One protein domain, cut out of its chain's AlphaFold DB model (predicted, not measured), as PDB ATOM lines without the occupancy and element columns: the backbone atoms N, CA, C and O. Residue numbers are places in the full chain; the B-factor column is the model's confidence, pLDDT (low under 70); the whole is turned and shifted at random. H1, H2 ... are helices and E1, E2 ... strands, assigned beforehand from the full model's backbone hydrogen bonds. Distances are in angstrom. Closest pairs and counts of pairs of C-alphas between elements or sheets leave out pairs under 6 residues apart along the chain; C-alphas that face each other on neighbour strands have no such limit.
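This is residues 20 to 84 of the 109 residues of an uncharacterized protein of Dyella sp. G9 (UniProt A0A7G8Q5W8). What shape do these coordinates show? The model is a long, narrow and strongly twisted sheet of four antiparallel strands, E1 to E4, with the link of E1 to E2 at one end of its length and the link of E2 to E3 at the other. The last strand, E4, is short and lies along the first part of E3, and the one small helix, H1, sits away from the sheet on the way from E3 to E4. What are the parts and the size? The printed part has 65 residues, with four named strands and one named helix in the order E1, E2, E3, H1, E4; the sheet's order is E1, E2, E3, E4, antiparallel throughout, and the class is mostly strand. The whole is loose, with a radius of gyration of the C-alphas of 13.9 A, and elongated, spanning 42 by 24 by 15 A.

How do the first strands stand to each other? E1, residues 20 to 30, and E2, residues 35 to 45, are a hairpin of antiparallel neighbours with 158 degrees between their directions; the C-alphas of Gly 28 and Leu 38 face each other at 4.3 A. N 24 and O 41, 2.8 A apart, and N 39 and O 27, also 2.8 A, are within hydrogen-bond range. What comes next across the sheet? E2 and E3, residues 57 to 64, are a hairpin too, antiparallel at 147 degrees, with C-alphas 37 and 62 facing each other at 4.4 A and N 36 and O 63 within hydrogen-bond range at 2.8 A. E1, E2 and E3 form a meander, each strand the antiparallel neighbour of the one before. Where is the helix? H1, residues 70 to 73, is not on the sheet, and it is apart from E1 and E2. It is too short for any O i to N i+4 pair inside it, and its one O i to N i+3 pair is not within hydrogen-bond range. How is the last strand joined on? E4, residues 79 to 83, is antiparallel to E3 at 161 degrees, with C-alphas 59 and 80 facing each other at 4.4 A and N 58 and O 82 within hydrogen-bond range at 2.8 A. E1 and E4 are the edge strands and are apart.

Where does the first strand run? E1 begins at C-alpha 20, (225.126, 198.874, 190.416), and ends at C-alpha 30, (220.448, 206.571, 165.939), 26.1 A away; it bends by 65 degrees at residue 25. How long are the strands that follow? E2, residues 35 to 45, measures 30.9 A from first to last C-alpha, and E3, residues 57 to 64, measures 23.1 A. What closes the printed part? H1, residues 70 to 73, has 4.9 A between its first and last C-alphas. E4, residues 79 to 83, is 11.1 A long and ends at C-alpha 83, (213.636, 199.574, 188.665).

How far does it reach? The two C-alphas farthest apart are those of His 32 and Gly 47, at 43.4 A, while the first and last printed C-alphas, of Thr 20 and Ala 84, are 12.5 A apart. How do the links run? The printed part has no cut; the link of E2 to E3 is long, with 11 residues, and the other three are tight. Where is confidence low? The mean pLDDT of the printed part is 89.1, and residues 50 to 52, in the long link, are under 70.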
ATOM      1  N   THR A  20     224.784 198.878 191.844       85.62
ATOM      2  CA  THR A  20     225.126 198.874 190.416       85.62
ATOM      3  C   THR A  20     226.644 198.823 190.234       85.62
ATOM      4  O   THR A  20     227.348 199.674 190.767       85.62
ATOM      5  N   ASP A  21     227.125 197.864 189.444       86.25
ATOM      6  CA  ASP A  21     228.550 197.664 189.112       86.25
ATOM      7  C   ASP A  21     228.856 197.963 187.626       86.25
ATOM      8  O   ASP A  21     229.991 197.893 187.171       86.25
ATOM      9  N   GLY A  22     227.831 198.276 186.824       89.19
ATOM     10  CA  GLY A  22     227.980 198.509 185.383       89.19
ATOM     11  C   GLY A  22     226.692 198.335 184.576       89.19
ATOM     12  O   GLY A  22     225.583 198.378 185.117       89.19
ATOM     13  N   LEU A  23     226.847 198.134 183.263       91.75
ATOM     14  CA  LEU A  23     225.765 197.992 182.283       91.75
ATOM     15  C   LEU A  23     225.875 196.662 181.527       91.75
ATOM     16  O   LEU A  23     226.968 196.184 181.235       91.75
ATOM     17  N   ARG A  24     224.733 196.074 181.174       90.56
ATOM     18  CA  ARG A  24     224.610 194.846 180.375       90.56
ATOM     19  C   ARG A  24     223.337 194.873 179.539       90.56
ATOM     20  O   ARG A  24     222.407 195.604 179.878       90.56
ATOM     21  N   ASN A  25     223.284 194.028 178.506       90.38
ATOM     22  CA  ASN A  25     222.207 193.986 177.511       90.38
ATOM     23  C   ASN A  25     221.997 195.383 176.927       90.38
ATOM     24  O   ASN A  25     221.195 196.149 177.449       90.38
ATOM     25  N   LEU A  26     222.788 195.764 175.926       93.06
ATOM     26  CA  LEU A  26     222.747 197.104 175.342       93.06
ATOM     27  C   LEU A  26     222.005 197.069 174.007       93.06
ATOM     28  O   LEU A  26     222.212 196.172 173.196       93.06
ATOM     29  N   ALA A  27     221.177 198.081 173.786       94.00
ATOM     30  CA  ALA A  27     220.495 198.349 172.532       94.00
ATOM     31  C   ALA A  27     220.554 199.855 172.296       94.00
ATOM     32  O   ALA A  27     220.524 200.634 173.250       94.00
ATOM     33  N   GLY A  28     220.639 200.267 171.038       92.31
ATOM     34  CA  GLY A  28     220.718 201.675 170.695       92.31
ATOM     35  C   GLY A  28     219.974 201.989 169.413       92.31
ATOM     36  O   GLY A  28     219.770 201.119 168.567       92.31
ATOM     37  N   ARG A  29     219.583 203.253 169.288       92.56
ATOM     38  CA  ARG A  29     218.978 203.825 168.091       92.56
ATOM     39  C   ARG A  29     219.698 205.122 167.758       92.56
ATOM     40  O   ARG A  29     219.860 205.969 168.631       92.56
ATOM     41  N   LEU A  30     220.086 205.273 166.494       92.12
ATOM     42  CA  LEU A  30     220.448 206.571 165.939       92.12
ATOM     43  C   LEU A  30     219.162 207.339 165.624       92.12
ATOM     44  O   LEU A  30     218.325 206.874 164.853       92.12
ATOM     45  N   ASP A  31     219.011 208.496 166.245       88.38
ATOM     46  CA  ASP A  31     217.950 209.449 165.964       88.38
ATOM     47  C   ASP A  31     218.334 210.312 164.747       88.38
ATOM     48  O   ASP A  31     219.512 210.567 164.478       88.38
ATOM     49  N   HIS A  32     217.332 210.817 164.021       87.56
ATOM     50  CA  HIS A  32     217.540 211.647 162.827       87.56
ATOM     51  C   HIS A  32     218.292 212.962 163.118       87.56
ATOM     52  O   HIS A  32     218.944 213.524 162.242       87.56
ATOM     53  N   ASP A  33     218.269 213.435 164.367       89.50
ATOM     54  CA  ASP A  33     218.991 214.635 164.805       89.50
ATOM     55  C   ASP A  33     220.490 214.392 165.076       89.50
ATOM     56  O   ASP A  33     221.181 215.274 165.590       89.50
ATOM     57  N   GLY A  34     221.009 213.208 164.731       91.62
ATOM     58  CA  GLY A  34     222.416 212.851 164.907       91.62
ATOM     59  C   GLY A  34     222.787 212.482 166.342       91.62
ATOM     60  O   GLY A  34     223.976 212.453 166.677       91.62
ATOM     61  N   ARG A  35     221.798 212.207 167.198       94.00
ATOM     62  CA  ARG A  35     222.000 211.678 168.550       94.00
ATOM     63  C   ARG A  35     221.755 210.182 168.602       94.00
ATOM     64  O   ARG A  35     220.972 209.647 167.829       94.00
ATOM     65  N   VAL A  36     222.397 209.502 169.538       93.69
ATOM     66  CA  VAL A  36     222.135 208.094 169.826       93.69
ATOM     67  C   VAL A  36     221.418 208.004 171.156       93.69
ATOM     68  O   VAL A  36     221.904 208.515 172.163       93.69
ATOM     69  N   THR A  37     220.282 207.316 171.173       94.50
ATOM     70  CA  THR A  37     219.678 206.866 172.424       94.50
ATOM     71  C   THR A  37     220.154 205.444 172.693       94.50
ATOM     72  O   THR A  37     219.938 204.554 171.870       94.50
ATOM     73  N   LEU A  38     220.817 205.231 173.831       94.25
ATOM     74  CA  LEU A  38     221.227 203.910 174.303       94.25
ATOM     75  C   LEU A  38     220.379 203.499 175.501       94.25
ATOM     76  O   LEU A  38     220.173 204.284 176.425       94.25
ATOM     77  N   TRP A  39     219.957 202.239 175.511       96.00
ATOM     78  CA  TRP A  39     219.292 201.591 176.634       96.00
ATOM     79  C   TRP A  39     220.139 200.438 177.143       96.00
ATOM     80  O   TRP A  39     220.701 199.671 176.357       96.00
ATOM     81  N   ALA A  40     220.171 200.270 178.459       94.81
ATOM     82  CA  ALA A  40     220.870 199.169 179.097       94.81
ATOM     83  C   ALA A  40     220.154 198.717 180.369       94.81
ATOM     84  O   ALA A  40     219.408 199.477 180.987       94.81
ATOM     85  N   THR A  41     220.418 197.484 180.786       94.19
ATOM     86  CA  THR A  41     220.108 197.034 182.149       94.19
ATOM     87  C   THR A  41     221.345 197.146 183.035       94.19
ATOM     88  O   THR A  41     222.453 196.901 182.561       94.19
ATOM     89  N   THR A  42     221.202 197.503 184.310       92.06
ATOM     90  CA  THR A  42     222.353 197.551 185.222       92.06
ATOM     91  C   THR A  42     222.831 196.144 185.586       92.06
ATOM     92  O   THR A  42     222.037 195.212 185.753       92.06
ATOM     93  N   SER A  43     224.146 195.968 185.691       87.81
ATOM     94  CA  SER A  43     224.732 194.865 186.446       87.81
ATOM     95  C   SER A  43     224.747 195.205 187.918       87.81
ATOM     96  O   SER A  43     224.994 196.354 188.277       87.81
ATOM     97  N   THR A  44     224.542 194.202 188.759       86.56
ATOM     98  CA  THR A  44     224.608 194.371 190.204       86.56
ATOM     99  C   THR A  44     225.718 193.535 190.816       86.56
ATOM    100  O   THR A  44     226.108 192.497 190.280       86.56
ATOM    101  N   ILE A  45     226.228 194.020 191.940       83.75
ATOM    102  CA  ILE A  45     227.052 193.273 192.879       83.75
ATOM    103  C   ILE A  45     226.373 193.336 194.245       83.75
ATOM    104  O   ILE A  45     225.914 194.398 194.679       83.75
ATOM    105  N   SER A  46     226.290 192.200 194.932       81.69
ATOM    106  CA  SER A  46     225.794 192.149 196.304       81.69
ATOM    107  C   SER A  46     226.348 190.947 197.057       81.69
ATOM    108  O   SER A  46     226.930 190.023 196.487       81.69
ATOM    109  N   GLY A  47     226.121 190.944 198.368       80.88
ATOM    110  CA  GLY A  47     226.424 189.813 199.224       80.88
ATOM    111  C   GLY A  47     225.502 188.608 199.050       80.88
ATOM    112  O   GLY A  47     225.784 187.591 199.671       80.88
ATOM    113  N   ASN A  48     224.437 188.678 198.243       75.12
ATOM    114  CA  ASN A  48     223.479 187.585 198.033       75.12
ATOM    115  C   ASN A  48     224.078 186.372 197.294       75.12
ATOM    116  O   ASN A  48     223.579 185.260 197.444       75.12
ATOM    117  N   GLY A  49     225.133 186.564 196.498       70.69
ATOM    118  CA  GLY A  49     225.819 185.488 195.768       70.69
ATOM    119  C   GLY A  49     225.082 184.959 194.527       70.69
ATOM    120  O   GLY A  49     225.719 184.343 193.678       70.69
ATOM    121  N   ASP A  50     223.782 185.240 194.378       69.69
ATOM    122  CA  ASP A  50     223.011 185.023 193.147       69.69
ATOM    123  C   ASP A  50     222.662 186.357 192.475       69.69
ATOM    124  O   ASP A  50     221.598 186.939 192.691       69.69
ATOM    125  N   THR A  51     223.563 186.825 191.611       68.69
ATOM    126  CA  THR A  51     223.368 188.032 190.794       68.69
ATOM    127  C   THR A  51     222.254 187.867 189.749       68.69
ATOM    128  O   THR A  51     221.771 188.851 189.195       68.69
ATOM    129  N   GLY A  52     221.823 186.636 189.450       67.25
ATOM    130  CA  GLY A  52     220.760 186.342 188.483       67.25
ATOM    131  C   GLY A  52     219.339 186.590 189.000       67.25
ATOM    132  O   GLY A  52     218.400 186.576 188.191       67.25
ATOM    133  N   ALA A  53     219.197 186.822 190.312       72.00
ATOM    134  CA  ALA A  53     217.956 187.150 191.019       72.00
ATOM    135  C   ALA A  53     217.966 188.556 191.656       72.00
ATOM    136  O   ALA A  53     216.979 188.966 192.272       72.00
ATOM    137  N   GLU A  54     219.070 189.294 191.527       78.56
ATOM    138  CA  GLU A  54     219.202 190.632 192.096       78.56
ATOM    139  C   GLU A  54     218.416 191.670 191.279       78.56
ATOM    140  O   GLU A  54     218.573 191.742 190.055       78.56
ATOM    141  N   PRO A  55     217.602 192.514 191.940       83.50
ATOM    142  CA  PRO A  55     216.889 193.579 191.260       83.50
ATOM    143  C   PRO A  55     217.854 194.560 190.589       83.50
ATOM    144  O   PRO A  55     218.731 195.132 191.238       83.50
ATOM    145  N   ASN A  56     217.646 194.793 189.297       90.88
ATOM    146  CA  ASN A  56     218.409 195.728 188.479       90.88
ATOM    147  C   ASN A  56     217.530 196.874 187.951       90.88
ATOM    148  O   ASN A  56     216.348 196.995 188.279       90.88
ATOM    149  N   GLN A  57     218.114 197.755 187.146       93.19
ATOM    150  CA  GLN A  57     217.431 198.913 186.581       93.19
ATOM    151  C   GLN A  57     217.533 198.910 185.061       93.19
ATOM    152  O   GLN A  57     218.575 198.559 184.516       93.19
ATOM    153  N   LEU A  58     216.471 199.336 184.378       94.88
ATOM    154  CA  LEU A  58     216.531 199.774 182.988       94.88
ATOM    155  C   LEU A  58     216.903 201.250 182.991       94.88
ATOM    156  O   LEU A  58     216.187 202.073 183.568       94.88
ATOM    157  N   VAL A  59     217.998 201.571 182.319       96.44
ATOM    158  CA  VAL A  59     218.519 202.926 182.195       96.44
ATOM    159  C   VAL A  59     218.626 203.340 180.734       96.44
ATOM    160  O   VAL A  59     218.711 202.493 179.843       96.44
ATOM    161  N   ALA A  60     218.631 204.649 180.499       96.56
ATOM    162  CA  ALA A  60     218.870 205.225 179.188       96.56
ATOM    163  C   ALA A  60     219.789 206.440 179.260       96.56
ATOM    164  O   ALA A  60     219.826 207.145 180.267       96.56
ATOM    165  N   ILE A  61     220.499 206.689 178.171       95.81
ATOM    166  CA  ILE A  61     221.280 207.901 177.942       95.81
ATOM    167  C   ILE A  61     221.059 208.350 176.501       95.81
ATOM    168  O   ILE A  61     220.789 207.526 175.623       95.81
ATOM    169  N   ARG A  62     221.159 209.656 176.268       93.88
ATOM    170  CA  ARG A  62     221.108 210.234 174.932       93.88
ATOM    171  C   ARG A  62     222.371 211.050 174.708       93.88
ATOM    172  O   ARG A  62     222.552 212.060 175.379       93.88
ATOM    173  N   ASP A  63     223.191 210.600 173.772       92.19
ATOM    174  CA  ASP A  63     224.515 211.152 173.469       92.19
ATOM    175  C   ASP A  63     224.556 211.695 172.031       92.19
ATOM    176  O   ASP A  63     223.752 211.322 171.171       92.19
ATOM    177  N   THR A  64     225.476 212.610 171.753       92.69
ATOM    178  CA  THR A  64     225.725 213.123 170.405       92.69
ATOM    179  C   THR A  64     226.669 212.180 169.663       92.69
ATOM    180  O   THR A  64     227.824 212.056 170.042       92.69
ATOM    181  N   LEU A  65     226.248 211.602 168.528       91.31
ATOM    182  CA  LEU A  65     227.036 210.579 167.809       91.31
ATOM    183  C   LEU A  65     228.458 211.040 167.437       91.31
ATOM    184  O   LEU A  65     229.386 210.243 167.364       91.31
ATOM    185  N   LYS A  66     228.616 212.334 167.150       91.44
ATOM    186  CA  LYS A  66     229.896 212.938 166.751       91.44
ATOM    187  C   LYS A  66     230.760 213.366 167.942       91.44
ATOM    188  O   LYS A  66     231.798 213.986 167.725       91.44
ATOM    189  N   SER A  67     230.323 213.105 169.173       88.38
ATOM    190  CA  SER A  67     231.071 213.453 170.375       88.38
ATOM    191  C   SER A  67     232.381 212.668 170.417       88.38
ATOM    192  O   SER A  67     232.406 211.449 170.269       88.38
ATOM    193  N   SER A  68     233.491 213.380 170.595       90.31
ATOM    194  CA  SER A  68     234.827 212.792 170.738       90.31
ATOM    195  C   SER A  68     235.589 213.361 171.937       90.31
ATOM    196  O   SER A  68     236.791 213.137 172.066       90.31
ATOM    197  N   ASP A  69     234.912 214.138 172.789       92.50
ATOM    198  CA  ASP A  69     235.490 214.752 173.983       92.50
ATOM    199  C   ASP A  69     235.121 213.933 175.224       92.50
ATOM    200  O   ASP A  69     233.983 213.950 175.698       92.50
ATOM    201  N   ALA A  70     236.111 213.233 175.776       88.25
ATOM    202  CA  ALA A  70     235.944 212.424 176.977       88.25
ATOM    203  C   ALA A  70     235.560 213.253 178.217       88.25
ATOM    204  O   ALA A  70     234.911 212.735 179.122       88.25
ATOM    205  N   THR A  71     235.935 214.535 178.268       91.69
ATOM    206  CA  THR A  71     235.605 215.429 179.388       91.69
ATOM    207  C   THR A  71     234.123 215.770 179.383       91.69
ATOM    208  O   THR A  71     233.489 215.771 180.437       91.69
ATOM    209  N   ALA A  72     233.567 216.022 178.195       87.69
ATOM    210  CA  ALA A  72     232.139 216.231 178.013       87.69
ATOM    211  C   ALA A  72     231.355 214.943 178.308       87.69
ATOM    212  O   ALA A  72     230.412 214.977 179.095       87.69
ATOM    213  N   ALA A  73     231.809 213.801 177.774       86.50
ATOM    214  CA  ALA A  73     231.183 212.498 178.010       86.50
ATOM    215  C   ALA A  73     231.142 212.117 179.503       86.50
ATOM    216  O   ALA A  73     230.170 211.537 179.976       86.50
ATOM    217  N   ALA A  74     232.163 212.494 180.281       88.62
ATOM    218  CA  ALA A  74     232.205 212.241 181.721       88.62
ATOM    219  C   ALA A  74     231.126 212.997 182.526       88.62
ATOM    220  O   ALA A  74     230.902 212.664 183.688       88.62
ATOM    221  N   GLN A  75     230.483 214.016 181.944       90.06
ATOM    222  CA  GLN A  75     229.372 214.745 182.569       90.06
ATOM    223  C   GLN A  75     228.003 214.147 182.230       90.06
ATOM    224  O   GLN A  75     226.993 214.540 182.817       90.06
ATOM    225  N   GLU A  76     227.936 213.215 181.283       91.00
ATOM    226  CA  GLU A  76     226.674 212.606 180.899       91.00
ATOM    227  C   GLU A  76     226.221 211.591 181.943       91.00
ATOM    228  O   GLU A  76     227.013 210.886 182.568       91.00
ATOM    229  N   THR A  77     224.911 211.529 182.170       92.44
ATOM    230  CA  THR A  77     224.340 210.666 183.202       92.44
ATOM    231  C   THR A  77     223.200 209.846 182.628       92.44
ATOM    232  O   THR A  77     222.331 210.355 181.919       92.44
ATOM    233  N   PHE A  78     223.182 208.567 182.984       94.50
ATOM    234  CA  PHE A  78     222.056 207.696 182.707       94.50
ATOM    235  C   PHE A  78     220.838 208.091 183.544       94.50
ATOM    236  O   PHE A  78     220.934 208.299 184.754       94.50
ATOM    237  N   VAL A  79     219.667 208.099 182.917       96.25
ATOM    238  CA  VAL A  79     218.385 208.202 183.616       96.25
ATOM    239  C   VAL A  79     217.806 206.812 183.849       96.25
ATOM    240  O   VAL A  79     217.869 205.942 182.981       96.25
ATOM    241  N   THR A  80     217.217 206.590 185.025       95.81
ATOM    242  CA  THR A  80     216.496 205.343 185.315       95.81
ATOM    243  C   THR A  80     215.089 205.412 184.734       95.81
ATOM    244  O   THR A  80     214.308 206.280 185.109       95.81
ATOM    245  N   LEU A  81     214.754 204.472 183.851       95.00
ATOM    246  CA  LEU A  81     213.417 204.329 183.270       95.00
ATOM    247  C   LEU A  81     212.537 203.369 184.080       95.00
ATOM    248  O   LEU A  81     211.332 203.573 184.192       95.00
ATOM    249  N   ARG A  82     213.132 202.308 184.644       94.19
ATOM    250  CA  ARG A  82     212.440 201.312 185.479       94.19
ATOM    251  C   ARG A  82     213.406 200.685 186.475       94.19
ATOM    252  O   ARG A  82     214.542 200.393 186.123       94.19
ATOM    253  N   SER A  83     212.931 200.415 187.688       92.12
ATOM    254  CA  SER A  83     213.636 199.574 188.665       92.12
ATOM    255  C   SER A  83     212.879 198.261 188.847       92.12
ATOM    256  O   SER A  83     211.654 198.287 188.961       92.12
ATOM    257  N   ALA A  84     213.589 197.136 188.870       89.19
ATOM    258  CA  ALA A  84     213.019 195.843 189.224       89.19
ATOM    259  C   ALA A  84     212.682 195.786 190.724       89.19
ATOM    260  O   ALA A  84     213.374 196.379 191.560       89.19
TER     261      ALA A  84